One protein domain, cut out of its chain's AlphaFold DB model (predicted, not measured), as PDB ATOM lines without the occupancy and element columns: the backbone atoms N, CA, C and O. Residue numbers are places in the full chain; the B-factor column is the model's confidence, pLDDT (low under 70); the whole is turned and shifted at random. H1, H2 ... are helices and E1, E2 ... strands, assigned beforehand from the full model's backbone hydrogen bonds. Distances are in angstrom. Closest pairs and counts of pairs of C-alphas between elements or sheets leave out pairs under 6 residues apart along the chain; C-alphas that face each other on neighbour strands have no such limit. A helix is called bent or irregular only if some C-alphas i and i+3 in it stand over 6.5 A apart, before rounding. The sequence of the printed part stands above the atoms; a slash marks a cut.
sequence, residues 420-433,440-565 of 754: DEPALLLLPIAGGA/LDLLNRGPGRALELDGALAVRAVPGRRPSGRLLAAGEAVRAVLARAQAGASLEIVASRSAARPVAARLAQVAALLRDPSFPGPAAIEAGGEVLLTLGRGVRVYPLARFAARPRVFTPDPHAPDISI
ATOM      1  N   ASP A 420      26.298 -59.524  -3.822       83.62
ATOM      2  CA  ASP A 420      27.526 -60.318  -3.732       83.62
ATOM      3  C   ASP A 420      28.766 -59.430  -3.569       83.62
ATOM      4  O   ASP A 420      29.794 -59.864  -3.056       83.62
ATOM      5  N   GLU A 421      28.647 -58.145  -3.923       87.81
ATOM      6  CA  GLU A 421      29.742 -57.180  -3.893       87.81
ATOM      7  C   GLU A 421      29.354 -55.857  -3.211       87.81
ATOM      8  O   GLU A 421      28.172 -55.497  -3.137       87.81
ATOM      9  N   PRO A 422      30.335 -55.088  -2.696       90.38
ATOM     10  CA  PRO A 422      30.092 -53.750  -2.173       90.38
ATOM     11  C   PRO A 422      29.518 -52.806  -3.239       90.38
ATOM     12  O   PRO A 422      30.184 -52.502  -4.226       90.38
ATOM     13  N   ALA A 423      28.339 -52.244  -2.976       93.00
ATOM     14  CA  ALA A 423      27.691 -51.263  -3.842       93.00
ATOM     15  C   ALA A 423      27.595 -49.884  -3.177       93.00
ATOM     16  O   ALA A 423      27.423 -49.761  -1.956       93.00
ATOM     17  N   LEU A 424      27.693 -48.836  -3.993       95.69
ATOM     18  CA  LEU A 424      27.307 -47.480  -3.616       95.69
ATOM     19  C   LEU A 424      25.938 -47.168  -4.227       95.69
ATOM     20  O   LEU A 424      25.802 -47.150  -5.444       95.69
ATOM     21  N   LEU A 425      24.941 -46.904  -3.388       95.44
ATOM     22  CA  LEU A 425      23.673 -46.314  -3.811       95.44
ATOM     23  C   LEU A 425      23.788 -44.802  -3.647       95.44
ATOM     24  O   LEU A 425      24.172 -44.329  -2.575       95.44
ATOM     25  N   LEU A 426      23.473 -44.053  -4.694       95.44
ATOM     26  CA  LEU A 426      23.531 -42.600  -4.694       95.44
ATOM     27  C   LEU A 426      22.149 -42.035  -5.018       95.44
ATOM     28  O   LEU A 426      21.628 -42.264  -6.108       95.44
ATOM     29  N   LEU A 427      21.570 -41.308  -4.067       94.00
ATOM     30  CA  LEU A 427      20.280 -40.644  -4.219       94.00
ATOM     31  C   LEU A 427      20.523 -39.137  -4.353       94.00
ATOM     32  O   LEU A 427      20.745 -38.488  -3.325       94.00
ATOM     33  N   PRO A 428      20.580 -38.580  -5.578       90.69
ATOM     34  CA  PRO A 428      20.740 -37.148  -5.770       90.69
ATOM     35  C   PRO A 428      19.555 -36.376  -5.191       90.69
ATOM     36  O   PRO A 428      18.402 -36.787  -5.311       90.69
ATOM     37  N   ILE A 429      19.877 -35.242  -4.584       87.94
ATOM     38  CA  ILE A 429      18.945 -34.265  -4.036       87.94
ATOM     39  C   ILE A 429      18.975 -33.076  -4.993       87.94
ATOM     40  O   ILE A 429      20.042 -32.496  -5.214       87.94
ATOM     41  N   ALA A 430      17.823 -32.760  -5.579       79.50
ATOM     42  CA  ALA A 430      17.660 -31.622  -6.474       79.50
ATOM     43  C   ALA A 430      16.905 -30.487  -5.772       79.50
ATOM     44  O   ALA A 430      15.902 -30.745  -5.098       79.50
ATOM     45  N   GLY A 431      17.416 -29.266  -5.936       63.84
ATOM     46  CA  GLY A 431      16.798 -28.024  -5.477       63.84
ATOM     47  C   GLY A 431      15.687 -27.577  -6.421       63.84
ATOM     48  O   GLY A 431      15.686 -27.921  -7.601       63.84
ATOM     49  N   GLY A 432      14.689 -26.876  -5.882       50.75
ATOM     50  CA  GLY A 432      13.553 -26.344  -6.643       50.75
ATOM     51  C   GLY A 432      13.682 -24.862  -7.001       50.75
ATOM     52  O   GLY A 432      12.673 -24.257  -7.351       50.75
ATOM     53  N   ALA A 433      14.860 -24.249  -6.860       48.59
ATOM     54  CA  ALA A 433      15.016 -22.803  -6.979       48.59
ATOM     55  C   ALA A 433      16.143 -22.472  -7.955       48.59
ATOM     56  O   ALA A 433      17.291 -22.422  -7.522       48.59
ATOM     57  N   LEU A 440      27.115 -22.667  -9.245       45.75
ATOM     58  CA  LEU A 440      26.104 -23.387  -8.453       45.75
ATOM     59  C   LEU A 440      25.365 -24.507  -9.211       45.75
ATOM     60  O   LEU A 440      24.745 -25.351  -8.565       45.75
ATOM     61  N   ASP A 441      25.472 -24.560 -10.542       56.56
ATOM     62  CA  ASP A 441      24.984 -25.674 -11.366       56.56
ATOM     63  C   ASP A 441      26.141 -26.633 -11.700       56.56
ATOM     64  O   ASP A 441      27.015 -26.339 -12.521       56.56
ATOM     65  N   LEU A 442      26.179 -27.783 -11.020       58.88
ATOM     66  CA  LEU A 442      27.262 -28.752 -11.184       58.88
ATOM     67  C   LEU A 442      27.106 -29.668 -12.400       58.88
ATOM     68  O   LEU A 442      28.043 -30.412 -12.681       58.88
ATOM     69  N   LEU A 443      25.948 -29.697 -13.070       67.81
ATOM     70  CA  LEU A 443      25.639 -30.736 -14.061       67.81
ATOM     71  C   LEU A 443      24.954 -30.235 -15.354       67.81
ATOM     72  O   LEU A 443      24.790 -31.059 -16.260       67.81
ATOM     73  N   ASN A 444      24.602 -28.945 -15.491       61.03
ATOM     74  CA  ASN A 444      23.962 -28.352 -16.685       61.03
ATOM     75  C   ASN A 444      24.771 -27.220 -17.367       61.03
ATOM     76  O   ASN A 444      25.252 -26.283 -16.732       61.03
ATOM     77  N   ARG A 445      25.064 -27.363 -18.673       58.91
ATOM     78  CA  ARG A 445      24.373 -26.874 -19.905       58.91
ATOM     79  C   ARG A 445      24.297 -25.358 -20.118       58.91
ATOM     80  O   ARG A 445      23.227 -24.791 -19.953       58.91
ATOM     81  N   GLY A 446      25.372 -24.770 -20.655       49.41
ATOM     82  CA  GLY A 446      25.309 -23.706 -21.678       49.41
ATOM     83  C   GLY A 446      24.313 -22.559 -21.421       49.41
ATOM     84  O   GLY A 446      24.018 -22.242 -20.274       49.41
ATOM     85  N   PRO A 447      23.823 -21.860 -22.451       39.97
ATOM     86  CA  PRO A 447      22.757 -20.877 -22.278       39.97
ATOM     87  C   PRO A 447      21.402 -21.608 -22.146       39.97
ATOM     88  O   PRO A 447      20.883 -22.124 -23.131       39.97
ATOM     89  N   GLY A 448      20.873 -21.727 -20.915       51.69
ATOM     90  CA  GLY A 448      19.595 -22.411 -20.597       51.69
ATOM     91  C   GLY A 448      19.619 -23.403 -19.410       51.69
ATOM     92  O   GLY A 448      18.937 -24.428 -19.445       51.69
ATOM     93  N   ARG A 449      20.437 -23.145 -18.381       57.97
ATOM     94  CA  ARG A 449      20.787 -24.055 -17.264       57.97
ATOM     95  C   ARG A 449      19.608 -24.338 -16.309       57.97
ATOM     96  O   ARG A 449      19.043 -23.413 -15.745       57.97
ATOM     97  N   ALA A 450      19.263 -25.615 -16.123       57.19
ATOM     98  CA  ALA A 450      18.144 -26.114 -15.294       57.19
ATOM     99  C   ALA A 450      18.388 -27.436 -14.488       57.19
ATOM    100  O   ALA A 450      17.423 -28.148 -14.215       57.19
ATOM    101  N   LEU A 451      19.634 -27.859 -14.168       65.31
ATOM    102  CA  LEU A 451      19.885 -29.129 -13.437       65.31
ATOM    103  C   LEU A 451      20.562 -28.845 -12.101       65.31
ATOM    104  O   LEU A 451      21.779 -28.896 -11.969       65.31
ATOM    105  N   GLU A 452      19.756 -28.630 -11.074       73.44
ATOM    106  CA  GLU A 452      20.269 -28.360  -9.738       73.44
ATOM    107  C   GLU A 452      20.594 -29.652  -9.000       73.44
ATOM    108  O   GLU A 452      19.714 -30.445  -8.674       73.44
ATOM    109  N   LEU A 453      21.878 -29.852  -8.709       82.94
ATOM    110  CA  LEU A 453      22.334 -30.846  -7.747       82.94
ATOM    111  C   LEU A 453      22.730 -30.113  -6.467       82.94
ATOM    112  O   LEU A 453      23.785 -29.487  -6.421       82.94
ATOM    113  N   ASP A 454      21.924 -30.238  -5.417       83.38
ATOM    114  CA  ASP A 454      22.249 -29.686  -4.094       83.38
ATOM    115  C   ASP A 454      23.162 -30.623  -3.294       83.38
ATOM    116  O   ASP A 454      23.958 -30.204  -2.451       83.38
ATOM    117  N   GLY A 455      23.085 -31.919  -3.578       89.62
ATOM    118  CA  GLY A 455      23.874 -32.937  -2.907       89.62
ATOM    119  C   GLY A 455      23.371 -34.329  -3.225       89.62
ATOM    120  O   GLY A 455      22.548 -34.530  -4.114       89.62
ATOM    121  N   ALA A 456      23.859 -35.323  -2.495       92.81
ATOM    122  CA  ALA A 456      23.332 -36.673  -2.616       92.81
ATOM    123  C   ALA A 456      23.414 -37.430  -1.298       92.81
ATOM    124  O   ALA A 456      24.407 -37.349  -0.575       92.81
ATOM    125  N   LEU A 457      22.410 -38.254  -1.015       94.38
ATOM    126  CA  LEU A 457      22.535 -39.290  -0.004       94.38
ATOM    127  C   LEU A 457      23.345 -40.452  -0.593       94.38
ATOM    128  O   LEU A 457      22.890 -41.171  -1.482       94.38
ATOM    129  N   ALA A 458      24.555 -40.647  -0.075       95.75
ATOM    130  CA  ALA A 458      25.418 -41.761  -0.432       95.75
ATOM    131  C   ALA A 458      25.269 -42.890   0.583       95.75
ATOM    132  O   ALA A 458      25.586 -42.720   1.763       95.75
ATOM    133  N   VAL A 459      24.840 -44.061   0.122       95.50
ATOM    134  CA  VAL A 459      24.646 -45.262   0.934       95.50
ATOM    135  C   VAL A 459      25.580 -46.358   0.465       95.50
ATOM    136  O   VAL A 459      25.478 -46.884  -0.637       95.50
ATOM    137  N   ARG A 460      26.489 -46.750   1.347       94.38
ATOM    138  CA  ARG A 460      27.355 -47.900   1.150       94.38
ATOM    139  C   ARG A 460      26.640 -49.154   1.654       94.38
ATOM    140  O   ARG A 460      26.446 -49.315   2.863       94.38
ATOM    141  N   ALA A 461      26.297 -50.039   0.727       90.50
ATOM    142  CA  ALA A 461      25.777 -51.371   1.002       90.50
ATOM    143  C   ALA A 461      26.917 -52.382   0.826       90.50
ATOM    144  O   ALA A 461      27.421 -52.574  -0.277       90.50
ATOM    145  N   VAL A 462      27.374 -52.990   1.922       87.56
ATOM    146  CA  VAL A 462      28.430 -54.015   1.893       87.56
ATOM    147  C   VAL A 462      27.826 -55.338   2.354       87.56
ATOM    148  O   VAL A 462      27.213 -55.344   3.427       87.56
ATOM    149  N   PRO A 463      28.016 -56.444   1.611       81.75
ATOM    150  CA  PRO A 463      27.552 -57.762   2.031       81.75
ATOM    151  C   PRO A 463      28.035 -58.097   3.449       81.75
ATOM    152  O   PRO A 463      29.181 -57.826   3.818       81.75
ATOM    153  N   GLY A 464      27.136 -58.618   4.286       76.38
ATOM    154  CA  GLY A 464      27.443 -58.958   5.679       76.38
ATOM    155  C   GLY A 464      27.769 -57.768   6.599       76.38
ATOM    156  O   GLY A 464      28.323 -57.955   7.681       76.38
ATOM    157  N   ARG A 465      27.461 -56.525   6.206       83.06
ATOM    158  CA  ARG A 465      27.574 -55.351   7.088       83.06
ATOM    159  C   ARG A 465      26.274 -54.566   7.114       83.06
ATOM    160  O   ARG A 465      25.512 -54.539   6.155       83.06
ATOM    161  N   ARG A 466      26.048 -53.860   8.223       86.75
ATOM    162  CA  ARG A 466      24.946 -52.896   8.308       86.75
ATOM    163  C   ARG A 466      25.178 -51.768   7.297       86.75
ATOM    164  O   ARG A 466      26.314 -51.287   7.214       86.75
ATOM    165  N   PRO A 467      24.133 -51.306   6.595       90.44
ATOM    166  CA  PRO A 467      24.269 -50.196   5.669       90.44
ATOM    167  C   PRO A 467      24.723 -48.937   6.417       90.44
ATOM    168  O   PRO A 467      24.388 -48.698   7.587       90.44
ATOM    169  N   SER A 468      25.542 -48.144   5.740       92.62
ATOM    170  CA  SER A 468      26.058 -46.875   6.250       92.62
ATOM    171  C   SER A 468      25.908 -45.815   5.181       92.62
ATOM    172  O   SER A 468      26.199 -46.096   4.023       92.62
ATOM    173  N   GLY A 469      25.517 -44.606   5.562       93.19
ATOM    174  CA  GLY A 469      25.385 -43.519   4.611       93.19
ATOM    175  C   GLY A 469      25.715 -42.170   5.214       93.19
ATOM    176  O   GLY A 469      25.785 -42.022   6.437       93.19
ATOM    177  N   ARG A 470      25.946 -41.211   4.325       94.88
ATOM    178  CA  ARG A 470      26.182 -39.802   4.634       94.88
ATOM    179  C   ARG A 470      25.626 -38.940   3.508       94.88
ATOM    180  O   ARG A 470      25.506 -39.415   2.380       94.88
ATOM    181  N   LEU A 471      25.317 -37.690   3.821       93.50
ATOM    182  CA  LEU A 471      25.074 -36.686   2.795       93.50
ATOM    183  C   LEU A 471      26.419 -36.267   2.204       93.50
ATOM    184  O   LEU A 471      27.397 -36.105   2.934       93.50
ATOM    185  N   LEU A 472      26.454 -36.172   0.885       93.00
ATOM    186  CA  LEU A 472      27.550 -35.625   0.111       93.00
ATOM    187  C   LEU A 472      27.135 -34.252  -0.386       93.00
ATOM    188  O   LEU A 472      26.018 -34.097  -0.889       93.00
ATOM    189  N   ALA A 473      28.058 -33.297  -0.312       89.81
ATOM    190  CA  ALA A 473      27.912 -32.075  -1.085       89.81
ATOM    191  C   ALA A 473      27.891 -32.419  -2.581       89.81
ATOM    192  O   ALA A 473      28.444 -33.436  -3.011       89.81
ATOM    193  N   ALA A 474      27.284 -31.559  -3.389       86.19
ATOM    194  CA  ALA A 474      27.101 -31.795  -4.813       86.19
ATOM    195  C   ALA A 474      28.420 -32.180  -5.533       86.19
ATOM    196  O   ALA A 474      28.480 -33.203  -6.218       86.19
ATOM    197  N   GLY A 475      29.522 -31.461  -5.281       84.75
ATOM    198  CA  GLY A 475      30.825 -31.765  -5.894       84.75
ATOM    199  C   GLY A 475      31.440 -33.081  -5.404       84.75
ATOM    200  O   GLY A 475      32.099 -33.794  -6.160       84.75
ATOM    201  N   GLU A 476      31.195 -33.457  -4.145       90.69
ATOM    202  CA  GLU A 476      31.593 -34.769  -3.625       90.69
ATOM    203  C   GLU A 476      30.791 -35.906  -4.263       90.69
ATOM    204  O   GLU A 476      31.355 -36.972  -4.513       90.69
ATOM    205  N   ALA A 477      29.501 -35.691  -4.539       91.94
ATOM    206  CA  ALA A 477      28.646 -36.669  -5.197       91.94
ATOM    207  C   ALA A 477      29.141 -36.965  -6.619       91.94
ATOM    208  O   ALA A 477      29.322 -38.135  -6.960       91.94
ATOM    209  N   VAL A 478      29.463 -35.926  -7.402       90.62
ATOM    210  CA  VAL A 478      30.067 -36.091  -8.735       90.62
ATOM    211  C   VAL A 478      31.385 -36.859  -8.622       90.62
ATOM    212  O   VAL A 478      31.532 -37.914  -9.234       90.62
ATOM    213  N   ARG A 479      32.315 -36.420  -7.762       91.00
ATOM    214  CA  ARG A 479      33.604 -37.112  -7.562       91.00
ATOM    215  C   ARG A 479      33.444 -38.578  -7.145       91.00
ATOM    216  O   ARG A 479      34.210 -39.426  -7.603       91.00
ATOM    217  N   ALA A 480      32.455 -38.894  -6.308       92.56
ATOM    218  CA  ALA A 480      32.164 -40.264  -5.899       92.56
ATOM    219  C   ALA A 480      31.684 -41.133  -7.072       92.56
ATOM    220  O   ALA A 480      32.105 -42.287  -7.166       92.56
ATOM    221  N   VAL A 481      30.855 -40.588  -7.972       94.12
ATOM    222  CA  VAL A 481      30.440 -41.267  -9.211       94.12
ATOM    223  C   VAL A 481      31.650 -41.560 -10.089       94.12
ATOM    224  O   VAL A 481      31.848 -42.716 -10.464       94.12
ATOM    225  N   LEU A 482      32.496 -40.555 -10.345       92.38
ATOM    226  CA  LEU A 482      33.684 -40.704 -11.191       92.38
ATOM    227  C   LEU A 482      34.627 -41.786 -10.667       92.38
ATOM    228  O   LEU A 482      34.962 -42.726 -11.384       92.38
ATOM    229  N   ALA A 483      34.997 -41.691  -9.386       91.12
ATOM    230  CA  ALA A 483      35.922 -42.628  -8.763       91.12
ATOM    231  C   ALA A 483      35.381 -44.068  -8.765       91.12
ATOM    232  O   ALA A 483      36.143 -45.018  -8.939       91.12
ATOM    233  N   ARG A 484      34.067 -44.254  -8.576       92.44
ATOM    234  CA  ARG A 484      33.439 -45.585  -8.574       92.44
ATOM    235  C   ARG A 484      33.301 -46.170  -9.969       92.44
ATOM    236  O   ARG A 484      33.597 -47.349 -10.137       92.44
ATOM    237  N   ALA A 485      32.869 -45.367 -10.938       92.38
ATOM    238  CA  ALA A 485      32.718 -45.803 -12.319       92.38
ATOM    239  C   ALA A 485      34.072 -46.208 -12.917       92.38
ATOM    240  O   ALA A 485      34.191 -47.319 -13.426       92.38
ATOM    241  N   GLN A 486      35.105 -45.379 -12.730       89.31
ATOM    242  CA  GLN A 486      36.474 -45.645 -13.186       89.31
ATOM    243  C   GLN A 486      37.093 -46.891 -12.532       89.31
ATOM    244  O   GLN A 486      37.866 -47.607 -13.160       89.31
ATOM    245  N   ALA A 487      36.755 -47.174 -11.270       89.19
ATOM    246  CA  ALA A 487      37.214 -48.374 -10.572       89.19
ATOM    247  C   ALA A 487      36.432 -49.650 -10.946       89.19
ATOM    248  O   ALA A 487      36.690 -50.696 -10.352       89.19
ATOM    249  N   GLY A 488      35.439 -49.572 -11.842       90.06
ATOM    250  CA  GLY A 488      34.543 -50.690 -12.152       90.06
ATOM    251  C   GLY A 488      33.660 -51.117 -10.973       90.06
ATOM    252  O   GLY A 488      33.079 -52.196 -10.988       90.06
ATOM    253  N   ALA A 489      33.550 -50.290  -9.929       90.69
ATOM    254  CA  ALA A 489      32.803 -50.637  -8.731       90.69
ATOM    255  C   ALA A 489      31.288 -50.536  -8.964       90.69
ATOM    256  O   ALA A 489      30.804 -49.665  -9.701       90.69
ATOM    257  N   SER A 490      30.526 -51.377  -8.257       93.25
ATOM    258  CA  SER A 490      29.064 -51.337  -8.280       93.25
ATOM    259  C   SER A 490      28.541 -49.988  -7.764       93.25
ATOM    260  O   SER A 490      28.858 -49.540  -6.653       93.25
ATOM    261  N   LEU A 491      27.756 -49.321  -8.611       95.25
ATOM    262  CA  LEU A 491      27.173 -47.999  -8.392       95.25
ATOM    263  C   LEU A 491      25.749 -48.015  -8.942       95.25
ATOM    264  O   LEU A 491      25.559 -48.291 -10.127       95.25
ATOM    265  N   GLU A 492      24.783 -47.686  -8.092       95.25
ATOM    266  CA  GLU A 492      23.386 -47.477  -8.468       95.25
ATOM    267  C   GLU A 492      23.016 -46.018  -8.192       95.25
ATOM    268  O   GLU A 492      23.155 -45.544  -7.064       95.25
ATOM    269  N   ILE A 493      22.528 -45.306  -9.205       94.75
ATOM    270  CA  ILE A 493      22.069 -43.919  -9.071       94.75
ATOM    271  C   ILE A 493      20.543 -43.915  -9.146       94.75
ATOM    272  O   ILE A 493      19.960 -44.545 -10.030       94.75
ATOM    273  N   VAL A 494      19.896 -43.261  -8.181       91.25
ATOM    274  CA  VAL A 494      18.462 -43.428  -7.909       91.25
ATOM    275  C   VAL A 494      17.816 -42.083  -7.641       91.25
ATOM    276  O   VAL A 494      18.041 -41.492  -6.594       91.25
ATOM    277  N   ALA A 495      16.975 -41.608  -8.552       89.69
ATOM    278  CA  ALA A 495      16.142 -40.450  -8.259       89.69
ATOM    279  C   ALA A 495      15.015 -40.858  -7.311       89.69
ATOM    280  O   ALA A 495      14.174 -41.673  -7.687       89.69
ATOM    281  N   SER A 496      14.996 -40.297  -6.101       84.19
ATOM    282  CA  SER A 496      13.894 -40.523  -5.165       84.19
ATOM    283  C   SER A 496      12.653 -39.693  -5.473       84.19
ATOM    284  O   SER A 496      11.556 -40.114  -5.136       84.19
ATOM    285  N   ARG A 497      12.823 -38.542  -6.132       86.06
ATOM    286  CA  ARG A 497      11.750 -37.619  -6.525       86.06
ATOM    287  C   ARG A 497      11.801 -37.347  -8.021       86.06
ATOM    288  O   ARG A 497      12.863 -37.449  -8.641       86.06
ATOM    289  N   SER A 498      10.677 -36.925  -8.599       83.12
ATOM    290  CA  SER A 498      10.589 -36.533 -10.016       83.12
ATOM    291  C   SER A 498      11.612 -35.451 -10.391       83.12
ATOM    292  O   SER A 498      12.307 -35.605 -11.396       83.12
ATOM    293  N   ALA A 499      11.787 -34.435  -9.538       82.19
ATOM    294  CA  ALA A 499      12.745 -33.342  -9.724       82.19
ATOM    295  C   ALA A 499      14.211 -33.812  -9.817       82.19
ATOM    296  O   ALA A 499      15.013 -33.221 -10.531       82.19
ATOM    297  N   ALA A 500      14.566 -34.919  -9.154       85.69
ATOM    298  CA  ALA A 500      15.923 -35.464  -9.174       85.69
ATOM    299  C   ALA A 500      16.199 -36.389 -10.376       85.69
ATOM    300  O   ALA A 500      17.349 -36.775 -10.598       85.69
ATOM    301  N   ARG A 501      15.178 -36.768 -11.168       86.19
ATOM    302  CA  ARG A 501      15.335 -37.693 -12.313       86.19
ATOM    303  C   ARG A 501      16.334 -37.196 -13.355       86.19
ATOM    304  O   ARG A 501      17.192 -37.992 -13.740       86.19
ATOM    305  N   PRO A 502      16.291 -35.927 -13.791       83.75
ATOM    306  CA  PRO A 502      17.229 -35.442 -14.796       83.75
ATOM    307  C   PRO A 502      18.686 -35.456 -14.295       83.75
ATOM    308  O   PRO A 502      19.594 -35.865 -15.018       83.75
ATOM    309  N   VAL A 503      18.898 -35.123 -13.018       86.12
ATOM    310  CA  VAL A 503      20.209 -35.177 -12.351       86.12
ATOM    311  C   VAL A 503      20.720 -36.616 -12.235       86.12
ATOM    312  O   VAL A 503      21.865 -36.905 -12.586       86.12
ATOM    313  N   ALA A 504      19.869 -37.543 -11.794       89.56
ATOM    314  CA  ALA A 504      20.202 -38.963 -11.714       89.56
ATOM    315  C   ALA A 504      20.567 -39.547 -13.085       89.56
ATOM    316  O   ALA A 504      21.571 -40.251 -13.204       89.56
ATOM    317  N   ALA A 505      19.786 -39.225 -14.122       88.00
ATOM    318  CA  ALA A 505      20.049 -39.653 -15.492       88.00
ATOM    319  C   ALA A 505      21.403 -39.136 -15.986       88.00
ATOM    320  O   ALA A 505      22.183 -39.894 -16.562       88.00
ATOM    321  N   ARG A 506      21.727 -37.872 -15.693       87.62
ATOM    322  CA  ARG A 506      23.009 -37.280 -16.071       87.62
ATOM    323  C   ARG A 506      24.194 -37.943 -15.368       87.62
ATOM    324  O   ARG A 506      25.164 -38.312 -16.026       87.62
ATOM    325  N   LEU A 507      24.110 -38.156 -14.055       91.31
ATOM    326  CA  LEU A 507      25.145 -38.880 -13.309       91.31
ATOM    327  C   LEU A 507      25.308 -40.323 -13.818       91.31
ATOM    328  O   LEU A 507      26.427 -40.834 -13.873       91.31
ATOM    329  N   ALA A 508      24.215 -40.978 -14.219       92.12
ATOM    330  CA  ALA A 508      24.254 -42.322 -14.792       92.12
ATOM    331  C   ALA A 508      24.922 -42.345 -16.175       92.12
ATOM    332  O   ALA A 508      25.723 -43.239 -16.436       92.12
ATOM    333  N   GLN A 509      24.665 -41.347 -17.025       89.25
ATOM    334  CA  GLN A 509      25.357 -41.178 -18.308       89.25
ATOM    335  C   GLN A 509      26.861 -40.982 -18.111       89.25
ATOM    336  O   GLN A 509      27.651 -41.641 -18.779       89.25
ATOM    337  N   VAL A 510      27.263 -40.137 -17.156       89.75
ATOM    338  CA  VAL A 510      28.677 -39.944 -16.798       89.75
ATOM    339  C   VAL A 510      29.313 -41.256 -16.328       89.75
ATOM    340  O   VAL A 510      30.410 -41.606 -16.754       89.75
ATOM    341  N   ALA A 511      28.623 -42.018 -15.477       93.12
ATOM    342  CA  ALA A 511      29.114 -43.318 -15.032       93.12
ATOM    343  C   ALA A 511      29.240 -44.329 -16.186       93.12
ATOM    344  O   ALA A 511      30.190 -45.107 -16.206       93.12
ATOM    345  N   ALA A 512      28.295 -44.327 -17.130       91.50
ATOM    346  CA  ALA A 512      28.321 -45.191 -18.308       91.50
ATOM    347  C   ALA A 512      29.481 -44.829 -19.245       91.50
ATOM    348  O   ALA A 512      30.223 -45.719 -19.644       91.50
ATOM    349  N   LEU A 513      29.693 -43.533 -19.495       88.31
ATOM    350  CA  LEU A 513      30.808 -43.002 -20.285       88.31
ATOM    351  C   LEU A 513      32.162 -43.521 -19.778       88.31
ATOM    352  O   LEU A 513      32.997 -43.953 -20.557       88.31
ATOM    353  N   LEU A 514      32.362 -43.512 -18.457       89.62
ATOM    354  CA  LEU A 514      33.609 -43.962 -17.830       89.62
ATOM    355  C   LEU A 514      33.789 -45.481 -17.788       89.62
ATOM    356  O   LEU A 514      34.896 -45.954 -17.541       89.62
ATOM    357  N   ARG A 515      32.704 -46.240 -17.950       90.25
ATOM    358  CA  ARG A 515      32.730 -47.707 -17.994       90.25
ATOM    359  C   ARG A 515      32.858 -48.242 -19.411       90.25
ATOM    360  O   ARG A 515      33.144 -49.424 -19.566       90.25
ATOM    361  N   ASP A 516      32.617 -47.404 -20.412       88.06
ATOM    362  CA  ASP A 516      32.713 -47.780 -21.811       88.06
ATOM    363  C   ASP A 516      34.191 -47.994 -22.194       88.06
ATOM    364  O   ASP A 516      34.962 -47.032 -22.220       88.06
ATOM    365  N   PRO A 517      34.616 -49.236 -22.498       84.00
ATOM    366  CA  PRO A 517      35.999 -49.517 -22.874       84.00
ATOM    367  C   PRO A 517      36.379 -48.896 -24.224       84.00
ATOM    368  O   PRO A 517      37.566 -48.768 -24.519       84.00
ATOM    369  N   SER A 518      35.399 -48.500 -25.045       83.06
ATOM    370  CA  SER A 518      35.646 -47.785 -26.295       83.06
ATOM    371  C   SER A 518      35.997 -46.313 -26.072       83.06
ATOM    372  O   SER A 518      36.475 -45.659 -27.002       83.06
ATOM    373  N   PHE A 519      35.807 -45.792 -24.851       77.31
ATOM    374  CA  PHE A 519      36.102 -44.406 -24.524       77.31
ATOM    375  C   PHE A 519      37.624 -44.188 -24.419       77.31
ATOM    376  O   PHE A 519      38.281 -44.717 -23.520       77.31
ATOM    377  N   PRO A 520      38.231 -43.421 -25.338       74.00
ATOM    378  CA  PRO A 520      39.681 -43.355 -25.459       74.00
ATOM    379  C   PRO A 520      40.291 -42.381 -24.446       74.00
ATOM    380  O   PRO A 520      39.897 -41.219 -24.367       74.00
ATOM    381  N   GLY A 521      41.330 -42.810 -23.731       81.75
ATOM    382  CA  GLY A 521      42.133 -41.929 -22.877       81.75
ATOM    383  C   GLY A 521      41.391 -41.360 -21.652       81.75
ATOM    384  O   GLY A 521      40.356 -41.879 -21.242       81.75
ATOM    385  N   PRO A 522      41.944 -40.317 -21.004       88.31
ATOM    386  CA  PRO A 522      41.351 -39.738 -19.803       88.31
ATOM    387  C   PRO A 522      40.105 -38.907 -20.141       88.31
ATOM    388  O   PRO A 522      40.176 -37.995 -20.965       88.31
ATOM    389  N   ALA A 523      38.978 -39.174 -19.479       88.25
ATOM    390  CA  ALA A 523      37.761 -38.381 -19.620       88.25
ATOM    391  C   ALA A 523      37.856 -37.070 -18.825       88.25
ATOM    392  O   ALA A 523      38.302 -37.065 -17.672       88.25
ATOM    393  N   ALA A 524      37.423 -35.963 -19.424       88.12
ATOM    394  CA  ALA A 524      37.309 -34.671 -18.753       88.12
ATOM    395  C   ALA A 524      35.835 -34.296 -18.602       88.12
ATOM    396  O   ALA A 524      35.117 -34.180 -19.594       88.12
ATOM    397  N   ILE A 525      35.399 -34.116 -17.360       86.25
ATOM    398  CA  ILE A 525      34.009 -33.826 -17.012       86.25
ATOM    399  C   ILE A 525      33.964 -32.484 -16.306       86.25
ATOM    400  O   ILE A 525      34.695 -32.254 -15.346       86.25
ATOM    401  N   GLU A 526      33.114 -31.596 -16.789       80.00
ATOM    402  CA  GLU A 526      32.906 -30.292 -16.182       80.00
ATOM    403  C   GLU A 526      31.844 -30.379 -15.083       80.00
ATOM    404  O   GLU A 526      30.780 -30.967 -15.290       80.00
ATOM    405  N   ALA A 527      32.137 -29.802 -13.920       78.81
ATOM    406  CA  ALA A 527      31.194 -29.672 -12.821       78.81
ATOM    407  C   ALA A 527      31.485 -28.404 -12.007       78.81
ATOM    408  O   ALA A 527      32.548 -28.288 -11.399       78.81
ATOM    409  N   GLY A 528      30.546 -27.452 -11.980       71.81
ATOM    410  CA  GLY A 528      30.634 -26.253 -11.130       71.81
ATOM    411  C   GLY A 528      31.781 -25.304 -11.466       71.81
ATOM    412  O   GLY A 528      32.371 -24.725 -10.560       71.81
ATOM    413  N   GLY A 529      32.148 -25.182 -12.745       73.50
ATOM    414  CA  GLY A 529      33.305 -24.386 -13.181       73.50
ATOM    415  C   GLY A 529      34.667 -25.064 -12.953       73.50
ATOM    416  O   GLY A 529      35.716 -24.481 -13.247       73.50
ATOM    417  N   GLU A 530      34.674 -26.306 -12.466       83.88
ATOM    418  CA  GLU A 530      35.856 -27.162 -12.396       83.88
ATOM    419  C   GLU A 530      35.815 -28.241 -13.483       83.88
ATOM    420  O   GLU A 530      34.758 -28.701 -13.904       83.88
ATOM    421  N   VAL A 531      36.992 -28.692 -13.905       86.38
ATOM    422  CA  VAL A 531      37.183 -29.843 -14.782       86.38
ATOM    423  C   VAL A 531      37.782 -30.984 -13.972       86.38
ATOM    424  O   VAL A 531      38.896 -30.895 -13.443       86.38
ATOM    425  N   LEU A 532      37.025 -32.069 -13.896       90.44
ATOM    426  CA  LEU A 532      37.368 -33.332 -13.267       90.44
ATOM    427  C   LEU A 532      37.951 -34.259 -14.340       90.44
ATOM    428  O   LEU A 532      37.230 -34.789 -15.181       90.44
ATOM    429  N   LEU A 533      39.272 -34.436 -14.322       91.19
ATOM    430  CA  LEU A 533      40.002 -35.271 -15.276       91.19
ATOM    431  C   LEU A 533      40.298 -36.645 -14.662       91.19
ATOM    432  O   LEU A 533      41.030 -36.738 -13.669       91.19
ATOM    433  N   THR A 534      39.778 -37.714 -15.262       89.62
ATOM    434  CA  THR A 534      40.015 -39.092 -14.809       89.62
ATOM    435  C   THR A 534      41.355 -39.601 -15.341       89.62
ATOM    436  O   THR A 534      41.503 -39.830 -16.537       89.62
ATOM    437  N   LEU A 535      42.350 -39.789 -14.470       84.75
ATOM    438  CA  LEU A 535      43.696 -40.258 -14.831       84.75
ATOM    439  C   LEU A 535      44.052 -41.512 -14.025       84.75
ATOM    440  O   LEU A 535      44.172 -41.462 -12.799       84.75
ATOM    441  N   GLY A 536      44.259 -42.642 -14.706       81.75
ATOM    442  CA  GLY A 536      44.630 -43.905 -14.062       81.75
ATOM    443  C   GLY A 536      43.533 -44.424 -13.129       81.75
ATOM    444  O   GLY A 536      42.490 -44.854 -13.603       81.75
ATOM    445  N   ARG A 537      43.763 -44.381 -11.808       77.06
ATOM    446  CA  ARG A 537      42.774 -44.740 -10.764       77.06
ATOM    447  C   ARG A 537      42.220 -43.536  -9.989       77.06
ATOM    448  O   ARG A 537      41.505 -43.724  -9.009       77.06
ATOM    449  N   GLY A 538      42.593 -42.314 -10.367       84.12
ATOM    450  CA  GLY A 538      42.241 -41.100  -9.633       84.12
ATOM    451  C   GLY A 538      41.530 -40.055 -10.484       84.12
ATOM    452  O   GLY A 538      41.585 -40.071 -11.714       84.12
ATOM    453  N   VAL A 539      40.916 -39.095  -9.793       89.19
ATOM    454  CA  VAL A 539      40.295 -37.905 -10.383       89.19
ATOM    455  C   VAL A 539      41.132 -36.691  -9.995       89.19
ATOM    456  O   VAL A 539      41.358 -36.450  -8.808       89.19
ATOM    457  N   ARG A 540      41.605 -35.924 -10.980       90.75
ATOM    458  CA  ARG A 540      42.267 -34.633 -10.754       90.75
ATOM    459  C   ARG A 540      41.289 -33.496 -10.998       90.75
ATOM    460  O   ARG A 540      40.550 -33.527 -11.974       90.75
ATOM    461  N   VAL A 541      41.325 -32.491 -10.133       89.94
ATOM    462  CA  VAL A 541      40.454 -31.313 -10.200       89.94
ATOM    463  C   VAL A 541      41.259 -30.126 -10.719       89.94
ATOM    464  O   VAL A 541      42.378 -29.881 -10.258       89.94
ATOM    465  N   TYR A 542      40.704 -29.392 -11.676       88.00
ATOM    466  CA  TYR A 542      41.300 -28.175 -12.217       88.00
ATOM    467  C   TYR A 542      40.231 -27.088 -12.357       88.00
ATOM    468  O   TYR A 542      39.178 -27.382 -12.906       88.00
ATOM    469  N   PRO A 543      40.496 -25.825 -11.985       86.00
ATOM    470  CA  PRO A 543      39.651 -24.719 -12.437       86.00
ATOM    471  C   PRO A 543      39.598 -24.701 -13.970       86.00
ATOM    472  O   PRO A 543      40.651 -24.876 -14.597       86.00
ATOM    473  N   LEU A 544      38.426 -24.468 -14.570       78.62
ATOM    474  CA  LEU A 544      38.229 -24.501 -16.028       78.62
ATOM    475  C   LEU A 544      39.278 -23.670 -16.784       78.62
ATOM    476  O   LEU A 544      39.986 -24.199 -17.645       78.62
ATOM    477  N   ALA A 545      39.479 -22.413 -16.380       78.00
ATOM    478  CA  ALA A 545      40.469 -21.521 -16.987       78.00
ATOM    479  C   ALA A 545      41.896 -22.104 -16.951       78.00
ATOM    480  O   ALA A 545      42.650 -22.018 -17.919       78.00
ATOM    481  N   ARG A 546      42.281 -22.759 -15.847       84.06
ATOM    482  CA  ARG A 546      43.610 -23.378 -15.700       84.06
ATOM    483  C   ARG A 546      43.723 -24.691 -16.470       84.06
ATOM    484  O   ARG A 546      44.817 -25.032 -16.929       84.06
ATOM    485  N   PHE A 547      42.635 -25.451 -16.554       85.94
ATOM    486  CA  PHE A 547      42.582 -26.693 -17.312       85.94
ATOM    487  C   PHE A 547      42.810 -26.418 -18.794       85.94
ATOM    488  O   PHE A 547      43.717 -27.006 -19.383       85.94
ATOM    489  N   ALA A 548      42.036 -25.476 -19.334       79.69
ATOM    490  CA  ALA A 548      41.946 -25.202 -20.756       79.69
ATOM    491  C   ALA A 548      43.112 -24.344 -21.289       79.69
ATOM    492  O   ALA A 548      43.457 -24.432 -22.464       79.69
ATOM    493  N   ALA A 549      43.801 -23.590 -20.422       81.19
ATOM    494  CA  ALA A 549      44.958 -22.770 -20.801       81.19
ATOM    495  C   ALA A 549      46.231 -23.560 -21.168       81.19
ATOM    496  O   ALA A 549      47.240 -22.936 -21.507       81.19
ATOM    497  N   ARG A 550      46.235 -24.897 -21.056       86.75
ATOM    498  CA  ARG A 550      47.367 -25.766 -21.416       86.75
ATOM    499  C   ARG A 550      46.907 -26.863 -22.377       86.75
ATOM    500  O   ARG A 550      45.875 -27.465 -22.091       86.75
ATOM    501  N   PRO A 551      47.700 -27.202 -23.411       88.19
ATOM    502  CA  PRO A 551      47.440 -28.346 -24.269       88.19
ATOM    503  C   PRO A 551      47.342 -29.627 -23.451       88.19
ATOM    504  O   PRO A 551      48.256 -29.963 -22.689       88.19
ATOM    505  N   ARG A 552      46.215 -30.325 -23.577       87.69
ATOM    506  CA  ARG A 552      45.961 -31.597 -22.893       87.69
ATOM    507  C   ARG A 552      45.286 -32.565 -23.841       87.69
ATOM    508  O   ARG A 552      44.373 -32.176 -24.555       87.69
ATOM    509  N   VAL A 553      45.704 -33.823 -23.768       86.75
ATOM    510  CA  VAL A 553      45.001 -34.932 -24.410       86.75
ATOM    511  C   VAL A 553      43.980 -35.469 -23.422       86.75
ATOM    512  O   VAL A 553      44.342 -35.921 -22.333       86.75
ATOM    513  N   PHE A 554      42.709 -35.362 -23.778       85.50
ATOM    514  CA  PHE A 554      41.587 -35.891 -23.016       85.50
ATOM    515  C   PHE A 554      40.405 -36.109 -23.948       85.50
ATOM    516  O   PHE A 554      40.344 -35.517 -25.022       85.50
ATOM    517  N   THR A 555      39.448 -36.921 -23.520       83.50
ATOM    518  CA  THR A 555      38.167 -37.020 -24.213       83.50
ATOM    519  C   THR A 555      37.134 -36.217 -23.429       83.50
ATOM    520  O   THR A 555      36.876 -36.538 -22.262       83.50
ATOM    521  N   PRO A 556      36.587 -35.130 -23.999       78.81
ATOM    522  CA  PRO A 556      35.583 -34.338 -23.311       78.81
ATOM    523  C   PRO A 556      34.319 -35.164 -23.108       78.81
ATOM    524  O   PRO A 556      33.911 -35.931 -23.982       78.81
ATOM    525  N   ASP A 557      33.663 -34.956 -21.975       80.81
ATOM    526  CA  ASP A 557      32.272 -35.343 -21.822       80.81
ATOM    527  C   ASP A 557      31.439 -34.683 -22.940       80.81
ATOM    528  O   ASP A 557      31.471 -33.455 -23.072       80.81
ATOM    529  N   PRO A 558      30.697 -35.454 -23.758       72.81
ATOM    530  CA  PRO A 558      29.956 -34.917 -24.902       72.81
ATOM    531  C   PRO A 558      28.905 -33.867 -24.515       72.81
ATOM    532  O   PRO A 558      28.420 -33.136 -25.382       72.81
ATOM    533  N   HIS A 559      28.557 -33.790 -23.229       72.44
ATOM    534  CA  HIS A 559      27.570 -32.873 -22.677       72.44
ATOM    535  C   HIS A 559      28.173 -31.726 -21.836       72.44
ATOM    536  O   HIS A 559      27.413 -31.040 -21.154       72.44
ATOM    537  N   ALA A 560      29.495 -31.507 -21.855       71.25
ATOM    538  CA  ALA A 560      30.175 -30.437 -21.108       71.25
ATOM    539  C   ALA A 560      30.620 -29.277 -22.030       71.25
ATOM    540  O   ALA A 560      31.754 -29.300 -22.494       71.25
ATOM    541  N   PRO A 561      29.774 -28.271 -22.319       62.00
ATOM    542  CA  PRO A 561      29.962 -27.331 -23.434       62.00
ATOM    543  C   PRO A 561      31.218 -26.452 -23.357       62.00
ATOM    544  O   PRO A 561      31.663 -25.970 -24.393       62.00
ATOM    545  N   ASP A 562      31.796 -26.223 -22.172       66.44
ATOM    546  CA  ASP A 562      32.964 -25.342 -22.038       66.44
ATOM    547  C   ASP A 562      34.303 -26.038 -22.319       66.44
ATOM    548  O   ASP A 562      35.309 -25.374 -22.607       66.44
ATOM    549  N   ILE A 563      34.322 -27.371 -22.250       68.38
ATOM    550  CA  ILE A 563      35.475 -28.219 -22.596       68.38
ATOM    551  C   ILE A 563      35.197 -29.142 -23.779       68.38
ATOM    552  O   ILE A 563      36.132 -29.649 -24.401       68.38
ATOM    553  N   SER A 564      33.923 -29.391 -24.075       59.62
ATOM    554  CA  SER A 564      33.490 -30.119 -25.244       59.62
ATOM    555  C   SER A 564      33.496 -29.181 -26.429       59.62
ATOM    556  O   SER A 564      33.190 -27.996 -26.369       59.62
ATOM    557  N   ILE A 565      33.838 -29.759 -27.563       53.44
ATOM    558  CA  ILE A 565      33.829 -29.043 -28.823       53.44
ATOM    559  C   ILE A 565      32.387 -28.967 -29.380       53.44
ATOM    560  O   ILE A 565      32.154 -28.414 -30.447       53.44
TER     561      ILE A 565
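This is residues 420 to 433 and 440 to 565 of the 754 residues of an uncharacterized protein of Anaeromyxobacter sp. Red267 (UniProt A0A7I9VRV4). One helix, H1, forms the core between two twisted sheets, with the four strands E3 E2 E1 E4 covering one side of it and the three strands E5 E6 E7 covering the other. The longer helix H2 packs beside H1 on the same face of the larger sheet, while the short H3 packs on the face of the smaller sheet away from H1, and in the closing loop residues 555 to 556 run beside E5. The printed part has 140 residues with three named helices and seven named strands, in the order E1 E2 E3 H1 E4 H2 E5 E6 E7 H3. The larger sheet is mixed and the smaller one antiparallel; the class is mixed, helices and strands. The whole is compact, with a radius of gyration of the C-alphas of 14.9 A and spans of 47 by 37 by 22 A.

The larger sheet is made of E1, residues 423 to 429, 19.1 A long; E2, residues 455 to 461, 18.9 A; E3, residues 468 to 473, 16.6 A; and E4, residues 490 to 493. E1 begins at C-alpha 423 (27.691, -51.263, -3.842). H1 is residues 474 to 486, 18.7 A long, and begins at C-alpha 474 (27.101, -31.795, -4.813). H2 is residues 498 to 515, 26.1 A long; it is irregular, with C-alphas 499 and 502 7.1 A apart. The smaller sheet is made of E5, residues 523 to 527; E6, residues 530 to 535, 15.5 A; and E7, residues 538 to 543, 16.8 A. H3, residues 544 to 548, ends at C-alpha 548 (41.946, -25.202, -20.756).

The larger sheet runs E3 E2 E1 E4 and is strongly twisted, with C-alphas up to 5.1 A off its best plane. E2 is antiparallel to E1, with N 425 and O 459 2.8 A apart. E3 and E2 form an antiparallel hairpin, with N 458 and O 470 2.9 A apart. E1 and E4 are parallel, with N 426 and O 492 2.8 A apart. E3, H1 and E4 form a split strand-helix-strand unit, two strands running the same way with E2 and E1 between them; its crossover is right-handed. H1 is on this sheet at a height of 8.5 A and runs along the strands, at 25 degrees to E1 on the local plane. H2 is on the same face, over E4, at a height of 7.3 A. H2 touches H1 with residues 507 to 515 alone; the closest C-alphas, of Ala 485 and Ala 511, are 5.2 A apart. The two helices run the same way at a tilt of 36 degrees, only just steep. E5, E6 and E7 form a meander, each strand the antiparallel neighbour of the one before; N 532 and O 525 are 2.8 A apart, and N 531 and O 542 2.7 A. H1 is also on this sheet, at a height of 9.5 A, over E6 and only just over E7, on which 3 of its C-alphas fall. H3 is on the opposite face, at a height of 8.0 A. H2 only grazes this sheet, with residues 510 to 514. Every O i to N i+4 pair is within hydrogen-bond range in H1 and H3, and 12 of 14 are in H2.

The two farthest C-alphas, of Gly 464 and Ala 549, are 48.1 A apart. Residues 434 to 439 are cut out, in the link from E1 to E2; C-alphas 433 and 440 are 11.2 A apart across the cut. Of the links that are printed whole, none is long. Residues 440 to 454 and 549 to 565 hold no named element; within the latter, residues 555 to 556 pair in parallel with 523 to 524 of E5. The mean pLDDT of the printed part is 82.8, and residues 431 to 433, 440 to 451 and 561 to 565 are under 70.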